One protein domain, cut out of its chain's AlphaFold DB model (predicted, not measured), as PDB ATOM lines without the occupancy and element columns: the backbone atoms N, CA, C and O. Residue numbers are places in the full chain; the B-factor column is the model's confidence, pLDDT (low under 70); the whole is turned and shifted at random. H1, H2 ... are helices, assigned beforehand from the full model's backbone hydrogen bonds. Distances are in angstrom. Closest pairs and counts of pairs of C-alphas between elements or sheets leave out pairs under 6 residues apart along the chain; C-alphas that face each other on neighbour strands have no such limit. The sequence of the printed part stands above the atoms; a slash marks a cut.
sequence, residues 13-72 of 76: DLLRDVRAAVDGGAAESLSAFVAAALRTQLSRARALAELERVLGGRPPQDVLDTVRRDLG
ATOM      1  N   ASP A  13      41.987 -35.337  -5.969       97.25
ATOM      2  CA  ASP A  13      40.857 -36.177  -5.566       97.25
ATOM      3  C   ASP A  13      39.965 -36.542  -6.751       97.25
ATOM      4  O   ASP A  13      39.639 -37.710  -6.941       97.25
ATOM      5  N   LEU A  14      39.684 -35.579  -7.634       96.06
ATOM      6  CA  LEU A  14      38.902 -35.838  -8.838       96.06
ATOM      7  C   LEU A  14      39.608 -36.839  -9.762       96.06
ATOM      8  O   LEU A  14      38.975 -37.742 -10.304       96.06
ATOM      9  N   LEU A  15      40.926 -36.709  -9.942       96.12
ATOM     10  CA  LEU A  15      41.693 -37.654 -10.757       96.12
ATOM     11  C   LEU A  15      41.677 -39.067 -10.159       96.12
ATOM     12  O   LEU A  15      41.613 -40.044 -10.908       96.12
ATOM     13  N   ARG A  16      41.734 -39.182  -8.828       97.25
ATOM     14  CA  ARG A  16      41.634 -40.457  -8.107       97.25
ATOM     15  C   ARG A  16      40.273 -41.114  -8.334       97.25
ATOM     16  O   ARG A  16      40.243 -42.288  -8.697       97.25
ATOM     17  N   ASP A  17      39.186 -40.361  -8.212       96.75
ATOM     18  CA  ASP A  17      37.829 -40.884  -8.405       96.75
ATOM     19  C   ASP A  17      37.586 -41.324  -9.855       96.75
ATOM     20  O   ASP A  17      37.033 -42.393 -10.110       96.75
ATOM     21  N   VAL A  18      38.074 -40.544 -10.824       96.00
ATOM     22  CA  VAL A  18      37.983 -40.909 -12.242       96.00
ATOM     23  C   VAL A  18      38.778 -42.183 -12.543       96.00
ATOM     24  O   VAL A  18      38.295 -43.039 -13.282       96.00
ATOM     25  N   ARG A  19      39.982 -42.337 -11.977       96.56
ATOM     26  CA  ARG A  19      40.781 -43.564 -12.143       96.56
ATOM     27  C   ARG A  19      40.054 -44.778 -11.578       96.56
ATOM     28  O   ARG A  19      39.886 -45.746 -12.306       96.56
ATOM     29  N   ALA A  20      39.539 -44.680 -10.352       97.69
ATOM     30  CA  ALA A  20      38.767 -45.756  -9.738       97.69
ATOM     31  C   ALA A  20      37.544 -46.156 -10.583       97.69
ATOM     32  O   ALA A  20      37.254 -47.342 -10.724       97.69
ATOM     33  N   ALA A  21      36.852 -45.191 -11.198       97.00
ATOM     34  CA  ALA A  21      35.735 -45.482 -12.094       97.00
ATOM     35  C   ALA A  21      36.174 -46.222 -13.373       97.00
ATOM     36  O   ALA A  21      35.500 -47.158 -13.800       97.00
ATOM     37  N   VAL A  22      37.296 -45.827 -13.983       97.88
ATOM     38  CA  VAL A  22      37.860 -46.503 -15.167       97.88
ATOM     39  C   VAL A  22      38.325 -47.915 -14.817       97.88
ATOM     40  O   VAL A  22      37.977 -48.851 -15.532       97.88
ATOM     41  N   ASP A  23      39.027 -48.086 -13.696       97.69
ATOM     42  CA  ASP A  23      39.461 -49.397 -13.198       97.69
ATOM     43  C   ASP A  23      38.255 -50.304 -12.883       97.69
ATOM     44  O   ASP A  23      38.310 -51.516 -13.081       97.69
ATOM     45  N   GLY A  24      37.135 -49.709 -12.461       97.62
ATOM     46  CA  GLY A  24      35.839 -50.369 -12.287       97.62
ATOM     47  C   GLY A  24      35.050 -50.619 -13.580       97.62
ATOM     48  O   GLY A  24      33.928 -51.117 -13.513       97.62
ATOM     49  N   GLY A  25      35.594 -50.274 -14.752       97.12
ATOM     50  CA  GLY A  25      34.991 -50.554 -16.058       97.12
ATOM     51  C   GLY A  25      34.022 -49.491 -16.586       97.12
ATOM     52  O   GLY A  25      33.338 -49.738 -17.577       97.12
ATOM     53  N   ALA A  26      33.955 -48.298 -15.985       96.31
ATOM     54  CA  ALA A  26      33.083 -47.222 -16.471       96.31
ATOM     55  C   ALA A  26      33.484 -46.694 -17.865       96.31
ATOM     56  O   ALA A  26      32.671 -46.075 -18.554       96.31
ATOM     57  N   ALA A  27      34.740 -46.899 -18.273       97.06
ATOM     58  CA  ALA A  27      35.243 -46.584 -19.607       97.06
ATOM     59  C   ALA A  27      36.506 -47.399 -19.921       97.06
ATOM     60  O   ALA A  27      37.215 -47.828 -19.020       97.06
ATOM     61  N   GLU A  28      36.842 -47.524 -21.205       95.69
ATOM     62  CA  GLU A  28      38.032 -48.257 -21.674       95.69
ATOM     63  C   GLU A  28      39.364 -47.559 -21.340       95.69
ATOM     64  O   GLU A  28      40.430 -48.167 -21.389       95.69
ATOM     65  N   SER A  29      39.336 -46.252 -21.062       95.75
ATOM     66  CA  SER A  29      40.519 -45.465 -20.702       95.75
ATOM     67  C   SER A  29      40.135 -44.136 -20.053       95.75
ATOM     68  O   SER A  29      39.010 -43.650 -20.201       95.75
ATOM     69  N   LEU A  30      41.113 -43.482 -19.418       94.81
ATOM     70  CA  LEU A  30      40.954 -42.137 -18.860       94.81
ATOM     71  C   LEU A  30      40.510 -41.118 -19.921       94.81
ATOM     72  O   LEU A  30      39.616 -40.308 -19.682       94.81
ATOM     73  N   SER A  31      41.102 -41.171 -21.117       93.94
ATOM     74  CA  SER A  31      40.735 -40.277 -22.219       93.94
ATOM     75  C   SER A  31      39.311 -40.529 -22.714       93.94
ATOM     76  O   SER A  31      38.597 -39.568 -22.994       93.94
ATOM     77  N   ALA A  32      38.874 -41.792 -22.789       94.88
ATOM     78  CA  ALA A  32      37.501 -42.134 -23.157       94.88
ATOM     79  C   ALA A  32      36.494 -41.618 -22.119       94.88
ATOM     80  O   ALA A  32      35.487 -41.017 -22.502       94.88
ATOM     81  N   PHE A  33      36.806 -41.773 -20.829       95.75
ATOM     82  CA  PHE A  33      35.997 -41.252 -19.728       95.75
ATOM     83  C   PHE A  33      35.846 -39.728 -19.811       95.75
ATOM     84  O   PHE A  33      34.732 -39.206 -19.844       95.75
ATOM     85  N   VAL A  34      36.965 -39.001 -19.925       94.25
ATOM     86  CA  VAL A  34      36.960 -37.532 -20.025       94.25
ATOM     87  C   VAL A  34      36.213 -37.074 -21.277       94.25
ATOM     88  O   VAL A  34      35.392 -36.161 -21.208       94.25
ATOM     89  N   ALA A  35      36.431 -37.725 -22.421       94.12
ATOM     90  CA  ALA A  35      35.722 -37.387 -23.649       94.12
ATOM     91  C   ALA A  35      34.206 -37.622 -23.526       94.12
ATOM     92  O   ALA A  35      33.425 -36.823 -24.041       94.12
ATOM     93  N   ALA A  36      33.772 -38.683 -22.839       95.38
ATOM     94  CA  ALA A  36      32.358 -38.946 -22.575       95.38
ATOM     95  C   ALA A  36      31.740 -37.891 -21.644       95.38
ATOM     96  O   ALA A  36      30.661 -37.369 -21.943       95.38
ATOM     97  N   ALA A  37      32.443 -37.515 -20.574       94.69
ATOM     98  CA  ALA A  37      32.013 -36.458 -19.661       94.69
ATOM     99  C   ALA A  37      31.876 -35.105 -20.385       94.69
ATOM    100  O   ALA A  37      30.838 -34.449 -20.289       94.69
ATOM    101  N   LEU A  38      32.876 -34.726 -21.191       95.06
ATOM    102  CA  LEU A  38      32.846 -33.500 -21.994       95.06
ATOM    103  C   LEU A  38      31.704 -33.510 -23.015       95.06
ATOM    104  O   LEU A  38      30.990 -32.517 -23.142       95.06
ATOM    105  N   ARG A  39      31.488 -34.629 -23.720       95.81
ATOM    106  CA  ARG A  39      30.355 -34.768 -24.651       95.81
ATOM    107  C   ARG A  39      29.017 -34.594 -23.942       95.81
ATOM    108  O   ARG A  39      28.169 -33.866 -24.446       95.81
ATOM    109  N   THR A  40      28.848 -35.214 -22.776       96.88
ATOM    110  CA  THR A  40      27.618 -35.113 -21.978       96.88
ATOM    111  C   THR A  40      27.359 -33.669 -21.559       96.88
ATOM    112  O   THR A  40      26.265 -33.147 -21.776       96.88
ATOM    113  N   GLN A  41      28.384 -32.985 -21.045       96.88
ATOM    114  CA  GLN A  41      28.275 -31.589 -20.625       96.88
ATOM    115  C   GLN A  41      27.958 -30.651 -21.799       96.88
ATOM    116  O   GLN A  41      27.067 -29.809 -21.693       96.88
ATOM    117  N   LEU A  42      28.636 -30.818 -22.939       97.69
ATOM    118  CA  LEU A  42      28.383 -30.017 -24.140       97.69
ATOM    119  C   LEU A  42      26.992 -30.280 -24.723       97.69
ATOM    120  O   LEU A  42      26.319 -29.340 -25.136       97.69
ATOM    121  N   SER A  43      26.543 -31.538 -24.739       97.81
ATOM    122  CA  SER A  43      25.197 -31.901 -25.188       97.81
ATOM    123  C   SER A  43      24.132 -31.240 -24.319       97.81
ATOM    124  O   SER A  43      23.199 -30.638 -24.845       97.81
ATOM    125  N   ARG A  44      24.295 -31.290 -22.990       97.44
ATOM    126  CA  ARG A  44      23.385 -30.635 -22.045       97.44
ATOM    127  C   ARG A  44      23.352 -29.121 -22.249       97.44
ATOM    128  O   ARG A  44      22.270 -28.554 -22.332       97.44
ATOM    129  N   ALA A  45      24.513 -28.477 -22.358       97.19
ATOM    130  CA  ALA A  45      24.596 -27.033 -22.572       97.19
ATOM    131  C   ALA A  45      23.906 -26.604 -23.878       97.19
ATOM    132  O   ALA A  45      23.142 -25.644 -23.881       97.19
ATOM    133  N   ARG A  46      24.116 -27.351 -24.970       97.44
ATOM    134  CA  ARG A  46      23.448 -27.103 -26.258       97.44
ATOM    135  C   ARG A  46      21.938 -27.288 -26.170       97.44
ATOM    136  O   ARG A  46      21.208 -26.451 -26.680       97.44
ATOM    137  N   ALA A  47      21.480 -28.354 -25.515       96.62
ATOM    138  CA  ALA A  47      20.054 -28.601 -25.333       96.62
ATOM    139  C   ALA A  47      19.384 -27.479 -24.528       96.62
ATOM    140  O   ALA A  47      18.318 -27.010 -24.909       96.62
ATOM    141  N   LEU A  48      20.021 -27.009 -23.451       95.69
ATOM    142  CA  LEU A  48      19.500 -25.897 -22.653       95.69
ATOM    143  C   LEU A  48      19.467 -24.588 -23.448       95.69
ATOM    144  O   LEU A  48      18.445 -23.914 -23.437       95.69
ATOM    145  N   ALA A  49      20.532 -24.264 -24.184       95.69
ATOM    146  CA  ALA A  49      20.556 -23.079 -25.042       95.69
ATOM    147  C   ALA A  49      19.465 -23.126 -26.125       95.69
ATOM    148  O   ALA A  49      18.838 -22.112 -26.429       95.69
ATOM    149  N   GLU A  50      19.205 -24.306 -26.690       96.88
ATOM    150  CA  GLU A  50      18.132 -24.493 -27.664       96.88
ATOM    151  C   GLU A  50      16.744 -24.330 -27.034       96.88
ATOM    152  O   GLU A  50      15.876 -23.684 -27.619       96.88
ATOM    153  N   LEU A  51      16.536 -24.848 -25.821       94.88
ATOM    154  CA  LEU A  51      15.297 -24.629 -25.075       94.88
ATOM    155  C   LEU A  51      15.077 -23.144 -24.782       94.88
ATOM    156  O   LEU A  51      13.982 -22.646 -25.015       94.88
ATOM    157  N   GLU A  52      16.106 -22.422 -24.337       95.19
ATOM    158  CA  GLU A  52      16.021 -20.973 -24.123       95.19
ATOM    159  C   GLU A  52      15.669 -20.241 -25.423       95.19
ATOM    160  O   GLU A  52      14.801 -19.370 -25.427       95.19
ATOM    161  N   ARG A  53      16.273 -20.633 -26.551       95.06
ATOM    162  CA  ARG A  53      15.970 -20.059 -27.867       95.06
ATOM    163  C   ARG A  53      14.513 -20.286 -28.283       95.06
ATOM    164  O   ARG A  53      13.885 -19.366 -28.798       95.06
ATOM    165  N   VAL A  54      13.988 -21.498 -28.100       96.81
ATOM    166  CA  VAL A  54      12.631 -21.878 -28.535       96.81
ATOM    167  C   VAL A  54      11.553 -21.335 -27.595       96.81
ATOM    168  O   VAL A  54      10.482 -20.952 -28.055       96.81
ATOM    169  N   LEU A  55      11.834 -21.282 -26.292       92.94
ATOM    170  CA  LEU A  55      10.882 -20.858 -25.262       92.94
ATOM    171  C   LEU A  55      10.957 -19.356 -24.940       92.94
ATOM    172  O   LEU A  55      10.211 -18.880 -24.090       92.94
ATOM    173  N   GLY A  56      11.819 -18.601 -25.628       93.75
ATOM    174  CA  GLY A  56      11.898 -17.143 -25.498       93.75
ATOM    175  C   GLY A  56      12.721 -16.648 -24.305       93.75
ATOM    176  O   GLY A  56      12.580 -15.498 -23.900       93.75
ATOM    177  N   GLY A  57      13.590 -17.494 -23.755       92.62
ATOM    178  CA  GLY A  57      14.519 -17.156 -22.684       92.62
ATOM    179  C   GLY A  57      14.598 -18.222 -21.597       92.62
ATOM    180  O   GLY A  57      13.894 -19.234 -21.608       92.62
ATOM    181  N   ARG A  58      15.488 -17.983 -20.633       91.50
ATOM    182  CA  ARG A  58      15.600 -18.816 -19.438       91.50
ATOM    183  C   ARG A  58      14.396 -18.566 -18.521       91.50
ATOM    184  O   ARG A  58      14.068 -17.400 -18.293       91.50
ATOM    185  N   PRO A  59      13.769 -19.612 -17.949       91.75
ATOM    186  CA  PRO A  59      12.737 -19.424 -16.939       91.75
ATOM    187  C   PRO A  59      13.251 -18.583 -15.755       91.75
ATOM    188  O   PRO A  59      14.425 -18.719 -15.390       91.75
ATOM    189  N   PRO A  60      12.393 -17.752 -15.135       93.50
ATOM    190  CA  PRO A  60      12.734 -17.016 -13.922       93.50
ATOM    191  C   PRO A  60      13.263 -17.928 -12.806       93.50
ATOM    192  O   PRO A  60      12.853 -19.085 -12.675       93.50
ATOM    193  N   GLN A  61      14.200 -17.420 -12.004       92.88
ATOM    194  CA  GLN A  61      14.899 -18.229 -11.002       92.88
ATOM    195  C   GLN A  61      13.957 -18.750  -9.904       92.88
ATOM    196  O   GLN A  61      14.080 -19.899  -9.498       92.88
ATOM    197  N   ASP A  62      12.961 -17.965  -9.502       95.25
ATOM    198  CA  ASP A  62      11.915 -18.347  -8.545       95.25
ATOM    199  C   ASP A  62      11.063 -19.533  -9.031       95.25
ATOM    200  O   ASP A  62      10.698 -20.419  -8.248       95.25
ATOM    201  N   VAL A  63      10.802 -19.600 -10.340       94.38
ATOM    202  CA  VAL A  63      10.127 -20.743 -10.967       94.38
ATOM    203  C   VAL A  63      11.027 -21.976 -10.909       94.38
ATOM    204  O   VAL A  63      10.575 -23.053 -10.516       94.38
ATOM    205  N   LEU A  64      12.315 -21.828 -11.242       93.50
ATOM    206  CA  LEU A  64      13.283 -22.926 -11.160       93.50
ATOM    207  C   LEU A  64      13.428 -23.446  -9.724       93.50
ATOM    208  O   LEU A  64      13.443 -24.658  -9.517       93.50
ATOM    209  N   ASP A  65      13.489 -22.561  -8.733       95.81
ATOM    210  CA  ASP A  65      13.617 -22.927  -7.321       95.81
ATOM    211  C   ASP A  65      12.355 -23.598  -6.775       95.81
ATOM    212  O   ASP A  65      12.441 -24.478  -5.917       95.81
ATOM    213  N   THR A  66      11.179 -23.234  -7.289       96.50
ATOM    214  CA  THR A  66       9.926 -23.936  -6.984       96.50
ATOM    215  C   THR A  66       9.977 -25.375  -7.482       96.50
ATOM    216  O   THR A  66       9.818 -26.295  -6.685       96.50
ATOM    217  N   VAL A  67      10.341 -25.584  -8.750       95.25
ATOM    218  CA  VAL A  67      10.497 -26.936  -9.311       95.25
ATOM    219  C   VAL A  67      11.573 -27.733  -8.566       95.25
ATOM    220  O   VAL A  67      11.400 -28.924  -8.318       95.25
ATOM    221  N   ARG A  68      12.687 -27.103  -8.165       95.00
ATOM    222  CA  ARG A  68      13.730 -27.775  -7.371       95.00
ATOM    223  C   ARG A  68      13.184 -28.275  -6.038       95.00
ATOM    224  O   ARG A  68      13.437 -29.429  -5.705       95.00
ATOM    225  N   ARG A  69      12.412 -27.456  -5.318       96.19
ATOM    226  CA  ARG A  69      11.764 -27.864  -4.061       96.19
ATOM    227  C   ARG A  69      10.801 -29.030  -4.268       96.19
ATOM    228  O   ARG A  69      10.869 -29.986  -3.502       96.19
ATOM    229  N   ASP A  70       9.986 -28.989  -5.319       97.25
ATOM    230  CA  ASP A  70       9.043 -30.070  -5.642       97.25
ATOM    231  C   ASP A  70       9.760 -31.395  -5.952       97.25
ATOM    232  O   ASP A  70       9.263 -32.473  -5.635       97.25
ATOM    233  N   LEU A  71      10.968 -31.319  -6.520       95.50
ATOM    234  CA  LEU A  71      11.846 -32.465  -6.778       95.50
ATOM    235  C   LEU A  71      12.733 -32.853  -5.578       95.50
ATOM    236  O   LEU A  71      13.566 -33.750  -5.706       95.50
ATOM    237  N   GLY A  72      12.604 -32.182  -4.427       96.12
ATOM    238  CA  GLY A  72      13.436 -32.423  -3.241       96.12
ATOM    239  C   GLY A  72      14.906 -32.012  -3.402       96.12
ATOM    240  O   GLY A  72      15.775 -32.511  -2.688       96.12
TER     241      GLY A  72
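AT A GLANCE: This is residues 13 to 72 of the 76 residues of an uncharacterized protein of Pseudonocardia sp. CNS-139 (UniProt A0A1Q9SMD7). One long helix, H2, makes a beam with a short helix offset from each end, H1 and H3, both on the same side of it, like an open bracket with an empty middle. H1 packs on the first residues of H2, while H3 with residue 60 and the last two printed residues sticks out free at the other end. The printed part has 60 residues, with three named helices in the order H1, H2, H3 and no named strand; the class is all helix. It is extended, with a radius of gyration of the C-alphas of 16.7 A, and spans 42 by 26 by 17 A.

IN THESE COORDINATES: H2, residues 30 to 55, runs 37.4 A from C-alpha 30 at (40.954, -42.137, -18.860) to C-alpha 55 at (10.882, -20.858, -25.262). H1, residues 13 to 23, measures 15.3 A and begins with C-alpha 13 at (40.857, -36.177, -5.566). H3, residues 61 to 70, measures 14.3 A and ends with C-alpha 70 at (9.043, -30.070, -5.642).

HOW THE PARTS SIT: H2 touches H1 with its residues 30 to 33 alone. The closest C-alphas of the two, those of Val 22 and Leu 30, are 6.5 A apart. Their lines are about perpendicular at 71 degrees, but only just. Residues 37 to 47 of H2 stand free. H3 is apart from H2 and from H1. In H1, H2 and H3 every O i to N i+4 pair is within hydrogen-bond range.

THE WHOLE: The outline is elongated. The two C-alphas farthest apart, those of Asp 23 and Gly 56, are 44.2 A apart. The link from H2 to H3 is tight, with 5 residues, and that from H1 to H2 is short, with 6. The printed part has no cut. Its mean pLDDT is 95.7, and no printed residue is under 70.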